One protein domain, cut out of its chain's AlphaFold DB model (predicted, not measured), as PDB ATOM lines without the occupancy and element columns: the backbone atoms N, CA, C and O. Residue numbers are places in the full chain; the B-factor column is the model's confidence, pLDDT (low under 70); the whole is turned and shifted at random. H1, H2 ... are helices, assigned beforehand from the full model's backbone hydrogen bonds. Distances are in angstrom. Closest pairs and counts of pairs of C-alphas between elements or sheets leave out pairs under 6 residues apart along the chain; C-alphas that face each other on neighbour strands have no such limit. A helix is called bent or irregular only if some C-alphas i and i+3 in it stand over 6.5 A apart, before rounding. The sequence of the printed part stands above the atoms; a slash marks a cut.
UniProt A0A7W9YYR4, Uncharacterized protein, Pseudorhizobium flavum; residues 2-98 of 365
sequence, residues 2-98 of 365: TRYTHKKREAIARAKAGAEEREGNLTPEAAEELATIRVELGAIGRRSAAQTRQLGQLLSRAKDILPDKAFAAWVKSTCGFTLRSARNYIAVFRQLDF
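What this domain is: This is residues 2 to 98 of the 365 residues of an uncharacterized protein of Pseudorhizobium flavum (UniProt A0A7W9YYR4). Four helices, H2 to H5, make a small body, and the long helix H1 packs on H4 with residues 12 to 22, while its residues 2 to 11 stick out as a free arm. In the body H2 and H3 form a helical hairpin, H5 crosses H3, and H4 lies nearest the middle. The printed part has 97 residues with five named helices, H1 to H5 in chain order, and no named strand; the class is all helix. It is compact, with a radius of gyration of the C-alphas of 14.3 A, and only just elongated, spanning 49 by 33 by 22 A.

How they stand to each other: H1, residues 2 to 23, touches H4, residues 68 to 79, with residues 12 to 22 alone; the closest C-alphas, of Ala 19 and Trp 74, are 6.2 A apart, at a steep tilt of 50 degrees, opposite ways. H2, residues 28 to 43, is close to H1 but not clearly touching; the closest C-alphas, of Glu 23 and Ala 31, are 7.0 A apart. H3, residues 49 to 65, touches H2 at a shallow tilt of 19 degrees, opposite ways, with the closest C-alphas, of Ile 37 and Leu 58, 6.1 A apart. H5, residues 83 to 98, touches H3 at a steep tilt of 68 degrees, only just short of perpendicular; the closest C-alphas, of Gly 56 and Ile 90, are 4.2 A apart. H4 and H5 touch about perpendicular, at 88 degrees, the closest C-alphas being those of Ala 72 and Leu 83, 5.4 A apart. H1 is apart from H3 and H5. In H2 and H3 every O i to N i+4 pair is within hydrogen-bond range; in H1 16 of 18 are, in H4 7 of 8, in H5 11 of 12.

Where its parts are: H1 begins at C-alpha 2 (19.693, -11.838, 83.700) and is 31.6 A long from first to last C-alpha. H2 measures 23.3 A, H3 25.0 A and H4 15.8 A. H5, 24.2 A, ends at C-alpha 98 (47.844, -24.182, 124.851) and is irregular: C-alphas 95 and 98 are 7.6 A apart.

The domain as a whole: The C-alphas farthest apart, of Thr 2 and Phe 98, are 51.4 A apart. The printed part has no cut, and its four links are tight. The model's pLDDT is under 70 in residues 2 to 26 and 45 to 46.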
ATOM      1  N   THR A   2      19.562 -12.903  82.674       44.53
ATOM      2  CA  THR A   2      19.693 -11.838  83.700       44.53
ATOM      3  C   THR A   2      18.849 -12.030  84.972       44.53
ATOM      4  O   THR A   2      19.106 -11.383  85.985       44.53
ATOM      5  N   ARG A   3      17.847 -12.925  84.959       42.22
ATOM      6  CA  ARG A   3      16.961 -13.175  86.118       42.22
ATOM      7  C   ARG A   3      17.598 -14.073  87.188       42.22
ATOM      8  O   ARG A   3      17.316 -13.902  88.370       42.22
ATOM      9  N   TYR A   4      18.495 -14.979  86.789       37.97
ATOM     10  CA  TYR A   4      19.154 -15.926  87.697       37.97
ATOM     11  C   TYR A   4      20.171 -15.236  88.628       37.97
ATOM     12  O   TYR A   4      20.231 -15.496  89.831       37.97
ATOM     13  N   THR A   5      20.908 -14.251  88.108       49.44
ATOM     14  CA  THR A   5      21.856 -13.444  88.893       49.44
ATOM     15  C   THR A   5      21.160 -12.437  89.809       49.44
ATOM     16  O   THR A   5      21.677 -12.160  90.892       49.44
ATOM     17  N   HIS A   6      19.975 -11.941  89.437       51.47
ATOM     18  CA  HIS A   6      19.156 -11.074  90.291       51.47
ATOM     19  C   HIS A   6      18.564 -11.853  91.474       51.47
ATOM     20  O   HIS A   6      18.784 -11.454  92.613       51.47
ATOM     21  N   LYS A   7      17.965 -13.034  91.238       54.53
ATOM     22  CA  LYS A   7      17.436 -13.906  92.309       54.53
ATOM     23  C   LYS A   7      18.514 -14.334  93.315       54.53
ATOM     24  O   LYS A   7      18.267 -14.334  94.518       54.53
ATOM     25  N   LYS A   8      19.737 -14.643  92.861       50.56
ATOM     26  CA  LYS A   8      20.859 -15.000  93.753       50.56
ATOM     27  C   LYS A   8      21.365 -13.803  94.568       50.56
ATOM     28  O   LYS A   8      21.676 -13.959  95.747       50.56
ATOM     29  N   ARG A   9      21.415 -12.603  93.974       54.75
ATOM     30  CA  ARG A   9      21.768 -11.357  94.685       54.75
ATOM     31  C   ARG A   9      20.681 -10.936  95.669       54.75
ATOM     32  O   ARG A   9      21.014 -10.515  96.767       54.75
ATOM     33  N   GLU A  10      19.413 -11.129  95.323       52.50
ATOM     34  CA  GLU A  10      18.267 -10.915  96.207       52.50
ATOM     35  C   GLU A  10      18.233 -11.925  97.352       52.50
ATOM     36  O   GLU A  10      17.961 -11.541  98.480       52.50
ATOM     37  N   ALA A  11      18.574 -13.194  97.116       56.91
ATOM     38  CA  ALA A  11      18.679 -14.199  98.174       56.91
ATOM     39  C   ALA A  11      19.819 -13.882  99.156       56.91
ATOM     40  O   ALA A  11      19.651 -14.025 100.366       56.91
ATOM     41  N   ILE A  12      20.961 -13.398  98.654       56.84
ATOM     42  CA  ILE A  12      22.076 -12.924  99.489       56.84
ATOM     43  C   ILE A  12      21.686 -11.641 100.235       56.84
ATOM     44  O   ILE A  12      21.968 -11.531 101.423       56.84
ATOM     45  N   ALA A  13      20.999 -10.700  99.582       55.97
ATOM     46  CA  ALA A  13      20.524  -9.467 100.204       55.97
ATOM     47  C   ALA A  13      19.437  -9.727 101.259       55.97
ATOM     48  O   ALA A  13      19.480  -9.114 102.315       55.97
ATOM     49  N   ARG A  14      18.526 -10.683 101.039       56.72
ATOM     50  CA  ARG A  14      17.524 -11.135 102.022       56.72
ATOM     51  C   ARG A  14      18.158 -11.899 103.180       56.72
ATOM     52  O   ARG A  14      17.737 -11.728 104.315       56.72
ATOM     53  N   ALA A  15      19.187 -12.707 102.921       56.03
ATOM     54  CA  ALA A  15      19.962 -13.353 103.980       56.03
ATOM     55  C   ALA A  15      20.770 -12.337 104.805       56.03
ATOM     56  O   ALA A  15      20.922 -12.522 106.008       56.03
ATOM     57  N   LYS A  16      21.258 -11.264 104.169       52.94
ATOM     58  CA  LYS A  16      21.941 -10.145 104.824       52.94
ATOM     59  C   LYS A  16      20.962  -9.290 105.641       52.94
ATOM     60  O   LYS A  16      21.198  -9.103 106.824       52.94
ATOM     61  N   ALA A  17      19.830  -8.899 105.059       47.62
ATOM     62  CA  ALA A  17      18.773  -8.145 105.731       47.62
ATOM     63  C   ALA A  17      18.144  -8.934 106.891       47.62
ATOM     64  O   ALA A  17      17.958  -8.389 107.966       47.62
ATOM     65  N   GLY A  18      17.903 -10.240 106.731       52.25
ATOM     66  CA  GLY A  18      17.406 -11.098 107.812       52.25
ATOM     67  C   GLY A  18      18.454 -11.432 108.884       52.25
ATOM     68  O   GLY A  18      18.090 -11.891 109.964       52.25
ATOM     69  N   ALA A  19      19.748 -11.234 108.605       51.41
ATOM     70  CA  ALA A  19      20.795 -11.260 109.624       51.41
ATOM     71  C   ALA A  19      20.843  -9.923 110.384       51.41
ATOM     72  O   ALA A  19      20.878  -9.946 111.606       51.41
ATOM     73  N   GLU A  20      20.742  -8.793 109.678       52.06
ATOM     74  CA  GLU A  20      20.678  -7.436 110.249       52.06
ATOM     75  C   GLU A  20      19.404  -7.217 111.101       52.06
ATOM     76  O   GLU A  20      19.466  -6.646 112.184       52.06
ATOM     77  N   GLU A  21      18.253  -7.756 110.689       46.81
ATOM     78  CA  GLU A  21      16.983  -7.680 111.432       46.81
ATOM     79  C   GLU A  21      17.002  -8.535 112.716       46.81
ATOM     80  O   GLU A  21      16.386  -8.186 113.719       46.81
ATOM     81  N   ARG A  22      17.763  -9.639 112.726       52.34
ATOM     82  CA  ARG A  22      17.968 -10.490 113.915       52.34
ATOM     83  C   ARG A  22      19.086  -9.983 114.826       52.34
ATOM     84  O   ARG A  22      19.086 -10.317 116.007       52.34
ATOM     85  N   GLU A  23      19.998  -9.171 114.292       51.41
ATOM     86  CA  GLU A  23      20.917  -8.331 115.069       51.41
ATOM     87  C   GLU A  23      20.170  -7.193 115.790       51.41
ATOM     88  O   GLU A  23      20.630  -6.733 116.828       51.41
ATOM     89  N   GLY A  24      18.975  -6.806 115.323       49.78
ATOM     90  CA  GLY A  24      18.139  -5.760 115.928       49.78
ATOM     91  C   GLY A  24      17.602  -6.049 117.337       49.78
ATOM     92  O   GLY A  24      17.019  -5.159 117.948       49.78
ATOM     93  N   ASN A  25      17.806  -7.260 117.868       55.56
ATOM     94  CA  ASN A  25      17.455  -7.630 119.247       55.56
ATOM     95  C   ASN A  25      18.691  -7.758 120.166       55.56
ATOM     96  O   ASN A  25      18.587  -8.291 121.271       55.56
ATOM     97  N   LEU A  26      19.869  -7.335 119.691       63.09
ATOM     98  CA  LEU A  26      21.122  -7.302 120.447       63.09
ATOM     99  C   LEU A  26      21.289  -5.953 121.153       63.09
ATOM    100  O   LEU A  26      20.764  -4.929 120.716       63.09
ATOM    101  N   THR A  27      22.061  -5.938 122.240       73.62
ATOM    102  CA  THR A  27      22.484  -4.680 122.859       73.62
ATOM    103  C   THR A  27      23.354  -3.878 121.877       73.62
ATOM    104  O   THR A  27      24.058  -4.469 121.052       73.62
ATOM    105  N   PRO A  28      23.348  -2.535 121.945       71.81
ATOM    106  CA  PRO A  28      24.183  -1.700 121.076       71.81
ATOM    107  C   PRO A  28      25.680  -2.041 121.193       71.81
ATOM    108  O   PRO A  28      26.390  -2.027 120.193       71.81
ATOM    109  N   GLU A  29      26.126  -2.453 122.381       74.12
ATOM    110  CA  GLU A  29      27.486  -2.938 122.653       74.12
ATOM    111  C   GLU A  29      27.810  -4.244 121.900       74.12
ATOM    112  O   GLU A  29      28.853  -4.358 121.257       74.12
ATOM    113  N   ALA A  30      26.882  -5.206 121.877       75.69
ATOM    114  CA  ALA A  30      27.035  -6.454 121.125       75.69
ATOM    115  C   ALA A  30      27.068  -6.229 119.600       75.69
ATOM    116  O   ALA A  30      27.766  -6.941 118.874       75.69
ATOM    117  N   ALA A  31      26.328  -5.235 119.101       76.62
ATOM    118  CA  ALA A  31      26.345  -4.862 117.689       76.62
ATOM    119  C   ALA A  31      27.679  -4.205 117.276       76.62
ATOM    120  O   ALA A  31      28.211  -4.515 116.206       76.62
ATOM    121  N   GLU A  32      28.242  -3.344 118.128       80.50
ATOM    122  CA  GLU A  32      29.556  -2.725 117.917       80.50
ATOM    123  C   GLU A  32      30.686  -3.766 117.949       80.50
ATOM    124  O   GLU A  32      31.578  -3.767 117.089       80.50
ATOM    125  N   GLU A  33      30.608  -4.729 118.870       80.50
ATOM    126  CA  GLU A  33      31.569  -5.829 118.936       80.50
ATOM    127  C   GLU A  33      31.506  -6.720 117.682       80.50
ATOM    128  O   GLU A  33      32.541  -7.036 117.089       80.50
ATOM    129  N   LEU A  34      30.309  -7.062 117.188       83.00
ATOM    130  CA  LEU A  34      30.159  -7.813 115.934       83.00
ATOM    131  C   LEU A  34      30.670  -7.039 114.714       83.00
ATOM    132  O   LEU A  34      31.270  -7.641 113.819       83.00
ATOM    133  N   ALA A  35      30.461  -5.722 114.658       82.31
ATOM    134  CA  ALA A  35      31.014  -4.876 113.603       82.31
ATOM    135  C   ALA A  35      32.552  -4.882 113.624       82.31
ATOM    136  O   ALA A  35      33.179  -5.016 112.570       82.31
ATOM    137  N   THR A  36      33.151  -4.835 114.814       86.06
ATOM    138  CA  THR A  36      34.605  -4.924 115.003       86.06
ATOM    139  C   THR A  36      35.136  -6.274 114.518       86.06
ATOM    140  O   THR A  36      36.039  -6.326 113.683       86.06
ATOM    141  N   ILE A  37      34.490  -7.372 114.925       86.62
ATOM    142  CA  ILE A  37      34.845  -8.729 114.489       86.62
ATOM    143  C   ILE A  37      34.773  -8.860 112.957       86.62
ATOM    144  O   ILE A  37      35.629  -9.502 112.347       86.62
ATOM    145  N   ARG A  38      33.776  -8.244 112.302       83.69
ATOM    146  CA  ARG A  38      33.656  -8.250 110.831       83.69
ATOM    147  C   ARG A  38      34.853  -7.581 110.153       83.69
ATOM    148  O   ARG A  38      35.348  -8.108 109.156       83.69
ATOM    149  N   VAL A  39      35.313  -6.445 110.676       84.12
ATOM    150  CA  VAL A  39      36.487  -5.731 110.148       84.12
ATOM    151  C   VAL A  39      37.743  -6.586 110.306       84.12
ATOM    152  O   VAL A  39      38.481  -6.780 109.340       84.12
ATOM    153  N   GLU A  40      37.943  -7.164 111.490       84.31
ATOM    154  CA  GLU A  40      39.097  -8.016 111.787       84.31
ATOM    155  C   GLU A  40      39.118  -9.281 110.917       84.31
ATOM    156  O   GLU A  40      40.164  -9.643 110.376       84.31
ATOM    157  N   LEU A  41      37.963  -9.915 110.684       84.75
ATOM    158  CA  LEU A  41      37.838 -11.058 109.774       84.75
ATOM    159  C   LEU A  41      38.179 -10.696 108.322       84.75
ATOM    160  O   LEU A  41      38.788 -11.505 107.620       84.75
ATOM    161  N   GLY A  42      37.803  -9.497 107.872       78.38
ATOM    162  CA  GLY A  42      38.111  -9.003 106.528       78.38
ATOM    163  C   GLY A  42      39.601  -8.736 106.293       78.38
ATOM    164  O   GLY A  42      40.060  -8.810 105.154       78.38
ATOM    165  N   ALA A  43      40.361  -8.469 107.359       81.38
ATOM    166  CA  ALA A  43      41.802  -8.235 107.302       81.38
ATOM    167  C   ALA A  43      42.636  -9.532 107.253       81.38
ATOM    168  O   ALA A  43      43.829  -9.488 106.940       81.38
ATOM    169  N   ILE A  44      42.035 -10.696 107.534       81.75
ATOM    170  CA  ILE A  44      42.748 -11.980 107.529       81.75
ATOM    171  C   ILE A  44      43.053 -12.416 106.085       81.75
ATOM    172  O   ILE A  44      42.161 -12.688 105.282       81.75
ATOM    173  N   GLY A  45      44.348 -12.508 105.764       68.81
ATOM    174  CA  GLY A  45      44.873 -12.910 104.455       68.81
ATOM    175  C   GLY A  45      45.058 -14.427 104.257       68.81
ATOM    176  O   GLY A  45      44.163 -15.238 104.501       68.81
ATOM    177  N   ARG A  46      46.223 -14.838 103.723       62.84
ATOM    178  CA  ARG A  46      46.546 -16.251 103.418       62.84
ATOM    179  C   ARG A  46      46.672 -17.109 104.683       62.84
ATOM    180  O   ARG A  46      47.718 -17.089 105.319       62.84
ATOM    181  N   ARG A  47      45.653 -17.936 104.930       70.44
ATOM    182  CA  ARG A  47      45.441 -18.818 106.097       70.44
ATOM    183  C   ARG A  47      46.679 -19.619 106.552       70.44
ATOM    184  O   ARG A  47      46.836 -20.783 106.181       70.44
ATOM    185  N   SER A  48      47.516 -19.007 107.388       78.25
ATOM    186  CA  SER A  48      48.582 -19.659 108.164       78.25
ATOM    187  C   SER A  48      48.036 -20.310 109.448       78.25
ATOM    188  O   SER A  48      46.841 -20.203 109.745       78.25
ATOM    189  N   ALA A  49      48.895 -20.981 110.223       80.12
ATOM    190  CA  ALA A  49      48.541 -21.535 111.534       80.12
ATOM    191  C   ALA A  49      48.062 -20.439 112.510       80.12
ATOM    192  O   ALA A  49      46.949 -20.528 113.031       80.12
ATOM    193  N   ALA A  50      48.823 -19.343 112.628       83.06
ATOM    194  CA  ALA A  50      48.460 -18.162 113.418       83.06
ATOM    195  C   ALA A  50      47.111 -17.559 112.987       83.06
ATOM    196  O   ALA A  50      46.231 -17.293 113.801       83.06
ATOM    197  N   GLN A  51      46.889 -17.424 111.677       84.94
ATOM    198  CA  GLN A  51      45.630 -16.885 111.158       84.94
ATOM    199  C   GLN A  51      44.446 -17.842 111.346       84.94
ATOM    200  O   GLN A  51      43.312 -17.398 111.494       84.94
ATOM    201  N   THR A  52      44.686 -19.155 111.358       86.19
ATOM    202  CA  THR A  52      43.661 -20.170 111.659       86.19
ATOM    203  C   THR A  52      43.196 -20.054 113.107       86.19
ATOM    204  O   THR A  52      41.993 -20.123 113.363       86.19
ATOM    205  N   ARG A  53      44.131 -19.818 114.035       87.06
ATOM    206  CA  ARG A  53      43.834 -19.530 115.442       87.06
ATOM    207  C   ARG A  53      43.076 -18.213 115.598       87.06
ATOM    208  O   ARG A  53      42.002 -18.217 116.195       87.06
ATOM    209  N   GLN A  54      43.576 -17.128 115.004       88.00
ATOM    210  CA  GLN A  54      42.931 -15.810 115.042       88.00
ATOM    211  C   GLN A  54      41.489 -15.883 114.521       88.00
ATOM    212  O   GLN A  54      40.562 -15.394 115.161       88.00
ATOM    213  N   LEU A  55      41.263 -16.583 113.405       88.44
ATOM    214  CA  LEU A  55      39.919 -16.804 112.871       88.44
ATOM    215  C   LEU A  55      39.032 -17.587 113.856       88.44
ATOM    216  O   LEU A  55      37.863 -17.253 114.030       88.44
ATOM    217  N   GLY A  56      39.573 -18.613 114.519       89.19
ATOM    218  CA  GLY A  56      38.866 -19.374 115.551       89.19
ATOM    219  C   GLY A  56      38.469 -18.534 116.768       89.19
ATOM    220  O   GLY A  56      37.343 -18.666 117.249       89.19
ATOM    221  N   GLN A  57      39.348 -17.636 117.216       91.50
ATOM    222  CA  GLN A  57      39.091 -16.704 118.317       91.50
ATOM    223  C   GLN A  57      37.954 -15.732 117.980       91.50
ATOM    224  O   GLN A  57      36.995 -15.609 118.743       91.50
ATOM    225  N   LEU A  58      38.018 -15.097 116.804       89.88
ATOM    226  CA  LEU A  58      36.992 -14.165 116.323       89.88
ATOM    227  C   LEU A  58      35.626 -14.839 116.163       89.88
ATOM    228  O   LEU A  58      34.600 -14.297 116.570       89.88
ATOM    229  N   LEU A  59      35.610 -16.060 115.624       90.19
ATOM    230  CA  LEU A  59      34.388 -16.848 115.492       90.19
ATOM    231  C   LEU A  59      33.840 -17.317 116.845       90.19
ATOM    232  O   LEU A  59      32.624 -17.438 116.978       90.19
ATOM    233  N   SER A  60      34.699 -17.586 117.834       90.69
ATOM    234  CA  SER A  60      34.256 -17.921 119.192       90.69
ATOM    235  C   SER A  60      33.542 -16.730 119.825       90.69
ATOM    236  O   SER A  60      32.420 -16.898 120.283       90.69
ATOM    237  N   ARG A  61      34.136 -15.531 119.760       89.06
ATOM    238  CA  ARG A  61      33.523 -14.297 120.279       89.06
ATOM    239  C   ARG A  61      32.179 -14.005 119.613       89.06
ATOM    240  O   ARG A  61      31.182 -13.807 120.294       89.06
ATOM    241  N   ALA A  62      32.112 -14.099 118.282       87.69
ATOM    242  CA  ALA A  62      30.852 -13.923 117.557       87.69
ATOM    243  C   ALA A  62      29.787 -14.968 117.941       87.69
ATOM    244  O   ALA A  62      28.596 -14.660 117.949       87.69
ATOM    245  N   LYS A  63      30.198 -16.203 118.258       88.06
ATOM    246  CA  LYS A  63      29.291 -17.257 118.727       88.06
ATOM    247  C   LYS A  63      28.760 -16.981 120.136       88.06
ATOM    248  O   LYS A  63      27.625 -17.340 120.414       88.06
ATOM    249  N   ASP A  64      29.560 -16.375 121.003       87.62
ATOM    250  CA  ASP A  64      29.143 -16.068 122.373       87.62
ATOM    251  C   ASP A  64      28.140 -14.886 122.407       87.62
ATOM    252  O   ASP A  64      27.308 -14.811 123.307       87.62
ATOM    253  N   ILE A  65      28.149 -14.026 121.377       85.06
ATOM    254  CA  ILE A  65      27.203 -12.907 121.199       85.06
ATOM    255  C   ILE A  65      25.895 -13.346 120.516       85.06
ATOM    256  O   ILE A  65      24.809 -12.874 120.858       85.06
ATOM    257  N   LEU A  66      25.978 -14.225 119.512       83.50
ATOM    258  CA  LEU A  66      24.843 -14.587 118.660       83.50
ATOM    259  C   LEU A  66      24.212 -15.931 119.061       83.50
ATOM    260  O   LEU A  66      24.921 -16.927 119.190       83.50
ATOM    261  N   PRO A  67      22.870 -16.048 119.110       78.81
ATOM    262  CA  PRO A  67      22.221 -17.345 119.289       78.81
ATOM    263  C   PRO A  67      22.519 -18.282 118.105       78.81
ATOM    264  O   PRO A  67      22.643 -17.832 116.963       78.81
ATOM    265  N   ASP A  68      22.558 -19.600 118.338       75.56
ATOM    266  CA  ASP A  68      23.039 -20.610 117.371       75.56
ATOM    267  C   ASP A  68      22.454 -20.478 115.946       75.56
ATOM    268  O   ASP A  68      23.164 -20.650 114.949       75.56
ATOM    269  N   LYS A  69      21.157 -20.153 115.828       75.62
ATOM    270  CA  LYS A  69      20.481 -19.953 114.532       75.62
ATOM    271  C   LYS A  69      20.933 -18.670 113.819       75.62
ATOM    272  O   LYS A  69      21.049 -18.673 112.594       75.62
ATOM    273  N   ALA A  70      21.189 -17.594 114.564       80.06
ATOM    274  CA  ALA A  70      21.687 -16.329 114.026       80.06
ATOM    275  C   ALA A  70      23.178 -16.426 113.676       80.06
ATOM    276  O   ALA A  70      23.580 -15.981 112.604       80.06
ATOM    277  N   PHE A  71      23.969 -17.117 114.502       84.12
ATOM    278  CA  PHE A  71      25.388 -17.365 114.247       84.12
ATOM    279  C   PHE A  71      25.615 -18.095 112.915       84.12
ATOM    280  O   PHE A  71      26.458 -17.697 112.113       84.12
ATOM    281  N   ALA A  72      24.821 -19.128 112.619       82.38
ATOM    282  CA  ALA A  72      24.927 -19.863 111.357       82.38
ATOM    283  C   ALA A  72      24.664 -18.985 110.120       82.38
ATOM    284  O   ALA A  72      25.372 -19.102 109.114       82.38
ATOM    285  N   ALA A  73      23.657 -18.109 110.192       81.69
ATOM    286  CA  ALA A  73      23.342 -17.165 109.124       81.69
ATOM    287  C   ALA A  73      24.445 -16.107 108.968       81.69
ATOM    288  O   ALA A  73      24.888 -15.850 107.849       81.69
ATOM    289  N   TRP A  74      24.938 -15.574 110.088       85.62
ATOM    290  CA  TRP A  74      26.000 -14.573 110.142       85.62
ATOM    291  C   TRP A  74      27.337 -15.088 109.597       85.62
ATOM    292  O   TRP A  74      27.984 -14.410 108.803       85.62
ATOM    293  N   VAL A  75      27.734 -16.318 109.937       86.00
ATOM    294  CA  VAL A  75      28.944 -16.959 109.392       86.00
ATOM    295  C   VAL A  75      28.847 -17.096 107.872       86.00
ATOM    296  O   VAL A  75      29.817 -16.843 107.154       86.00
ATOM    297  N   LYS A  76      27.672 -17.492 107.367       84.81
ATOM    298  CA  LYS A  76      27.445 -17.668 105.930       84.81
ATOM    299  C   LYS A  76      27.498 -16.333 105.183       84.81
ATOM    300  O   LYS A  76      28.083 -16.289 104.103       84.81
ATOM    301  N   SER A  77      26.904 -15.272 105.733       80.38
ATOM    302  CA  SER A  77      26.879 -13.943 105.105       80.38
ATOM    303  C   SER A  77      28.218 -13.210 105.201       80.38
ATOM    304  O   SER A  77      28.634 -12.587 104.229       80.38
ATOM    305  N   THR A  78      28.902 -13.312 106.341       80.75
ATOM    306  CA  THR A  78      30.133 -12.566 106.633       80.75
ATOM    307  C   THR A  78      31.366 -13.267 106.073       80.75
ATOM    308  O   THR A  78      32.201 -12.636 105.430       80.75
ATOM    309  N   CYS A  79      31.487 -14.580 106.287       81.50
ATOM    310  CA  CYS A  79      32.730 -15.306 106.023       81.50
ATOM    311  C   CYS A  79      32.668 -16.206 104.778       81.50
ATOM    312  O   CYS A  79      33.699 -16.691 104.309       81.50
ATOM    313  N   GLY A  80      31.468 -16.478 104.254       79.12
ATOM    314  CA  GLY A  80      31.270 -17.274 103.038       79.12
ATOM    315  C   GLY A  80      31.567 -18.775 103.172       79.12
ATOM    316  O   GLY A  80      31.579 -19.477 102.164       79.12
ATOM    317  N   PHE A  81      31.796 -19.293 104.385       81.31
ATOM    318  CA  PHE A  81      31.956 -20.729 104.650       81.31
ATOM    319  C   PHE A  81      30.819 -21.297 105.507       81.31
ATOM    320  O   PHE A  81      29.995 -20.576 106.061       81.31
ATOM    321  N   THR A  82      30.734 -22.627 105.575       86.38
ATOM    322  CA  THR A  82      29.653 -23.324 106.289       86.38
ATOM    323  C   THR A  82      29.796 -23.212 107.810       86.38
ATOM    324  O   THR A  82      30.906 -23.085 108.332       86.38
ATOM    325  N   LEU A  83      28.689 -23.382 108.543       86.69
ATOM    326  CA  LEU A  83      28.703 -23.496 110.008       86.69
ATOM    327  C   LEU A  83      29.649 -24.606 110.497       86.69
ATOM    328  O   LEU A  83      30.314 -24.456 111.519       86.69
ATOM    329  N   ARG A  84      29.742 -25.717 109.754       86.69
ATOM    330  CA  ARG A  84      30.667 -26.817 110.055       86.69
ATOM    331  C   ARG A  84      32.122 -26.352 110.009       86.69
ATOM    332  O   ARG A  84      32.884 -26.654 110.919       86.69
ATOM    333  N   SER A  85      32.492 -25.596 108.978       85.12
ATOM    334  CA  SER A  85      33.833 -25.019 108.860       85.12
ATOM    335  C   SER A  85      34.122 -24.058 110.014       85.12
ATOM    336  O   SER A  85      35.174 -24.172 110.633       85.12
ATOM    337  N   ALA A  86      33.174 -23.181 110.367       87.06
ATOM    338  CA  ALA A  86      33.325 -22.264 111.500       87.06
ATOM    339  C   ALA A  86      33.554 -22.996 112.828       87.06
ATOM    340  O   ALA A  86      34.446 -22.635 113.589       87.06
ATOM    341  N   ARG A  87      32.796 -24.070 113.081       89.25
ATOM    342  CA  ARG A  87      32.970 -24.909 114.275       89.25
ATOM    343  C   ARG A  87      34.359 -25.537 114.350       89.25
ATOM    344  O   ARG A  87      34.919 -25.577 115.437       89.25
ATOM    345  N   ASN A  88      34.931 -25.969 113.226       89.56
ATOM    346  CA  ASN A  88      36.292 -26.512 113.209       89.56
ATOM    347  C   ASN A  88      37.341 -25.458 113.592       89.56
ATOM    348  O   ASN A  88      38.251 -25.765 114.351       89.56
ATOM    349  N   TYR A  89      37.211 -24.218 113.110       90.75
ATOM    350  CA  TYR A  89      38.110 -23.127 113.507       90.75
ATOM    351  C   TYR A  89      37.980 -22.783 114.996       90.75
ATOM    352  O   TYR A  89      38.990 -22.637 115.679       90.75
ATOM    353  N   ILE A  90      36.750 -22.713 115.516       91.12
ATOM    354  CA  ILE A  90      36.506 -22.504 116.952       91.12
ATOM    355  C   ILE A  90      37.115 -23.645 117.775       91.12
ATOM    356  O   ILE A  90      37.718 -23.388 118.810       91.12
ATOM    357  N   ALA A  91      36.973 -24.891 117.320       89.50
ATOM    358  CA  ALA A  91      37.538 -26.061 117.984       89.50
ATOM    359  C   ALA A  91      39.071 -25.986 118.047       89.50
ATOM    360  O   ALA A  91      39.636 -26.172 119.118       89.50
ATOM    361  N   VAL A  92      39.733 -25.613 116.943       90.75
ATOM    362  CA  VAL A  92      41.186 -25.369 116.929       90.75
ATOM    363  C   VAL A  92      41.577 -24.326 117.970       90.75
ATOM    364  O   VAL A  92      42.469 -24.592 118.765       90.75
ATOM    365  N   PHE A  93      40.894 -23.179 118.012       90.88
ATOM    366  CA  PHE A  93      41.184 -22.153 119.015       90.88
ATOM    367  C   PHE A  93      40.961 -22.674 120.439       90.88
ATOM    368  O   PHE A  93      41.871 -22.619 121.244       90.88
ATOM    369  N   ARG A  94      39.793 -23.239 120.760       89.50
ATOM    370  CA  ARG A  94      39.465 -23.635 122.141       89.50
ATOM    371  C   ARG A  94      40.283 -24.821 122.661       89.50
ATOM    372  O   ARG A  94      40.486 -24.914 123.864       89.50
ATOM    373  N   GLN A  95      40.691 -25.742 121.789       87.75
ATOM    374  CA  GLN A  95      41.310 -27.013 122.191       87.75
ATOM    375  C   GLN A  95      42.827 -27.025 121.996       87.75
ATOM    376  O   GLN A  95      43.514 -27.756 122.699       87.75
ATOM    377  N   LEU A  96      43.362 -26.222 121.071       89.06
ATOM    378  CA  LEU A  96      44.795 -26.195 120.762       89.06
ATOM    379  C   LEU A  96      45.485 -24.892 121.193       89.06
ATOM    380  O   LEU A  96      46.664 -24.722 120.888       89.06
ATOM    381  N   ASP A  97      44.801 -23.986 121.909       87.19
ATOM    382  CA  ASP A  97      45.378 -22.696 122.327       87.19
ATOM    383  C   ASP A  97      46.653 -22.865 123.152       87.19
ATOM    384  O   ASP A  97      47.622 -22.137 122.965       87.19
ATOM    385  N   PHE A  98      46.683 -23.877 124.019       88.94
ATOM    386  CA  PHE A  98      47.844 -24.182 124.851       88.94
ATOM    387  C   PHE A  98      49.102 -24.500 124.021       88.94
ATOM    388  O   PHE A  98      50.216 -24.215 124.442       88.94
TER     389      PHE A  98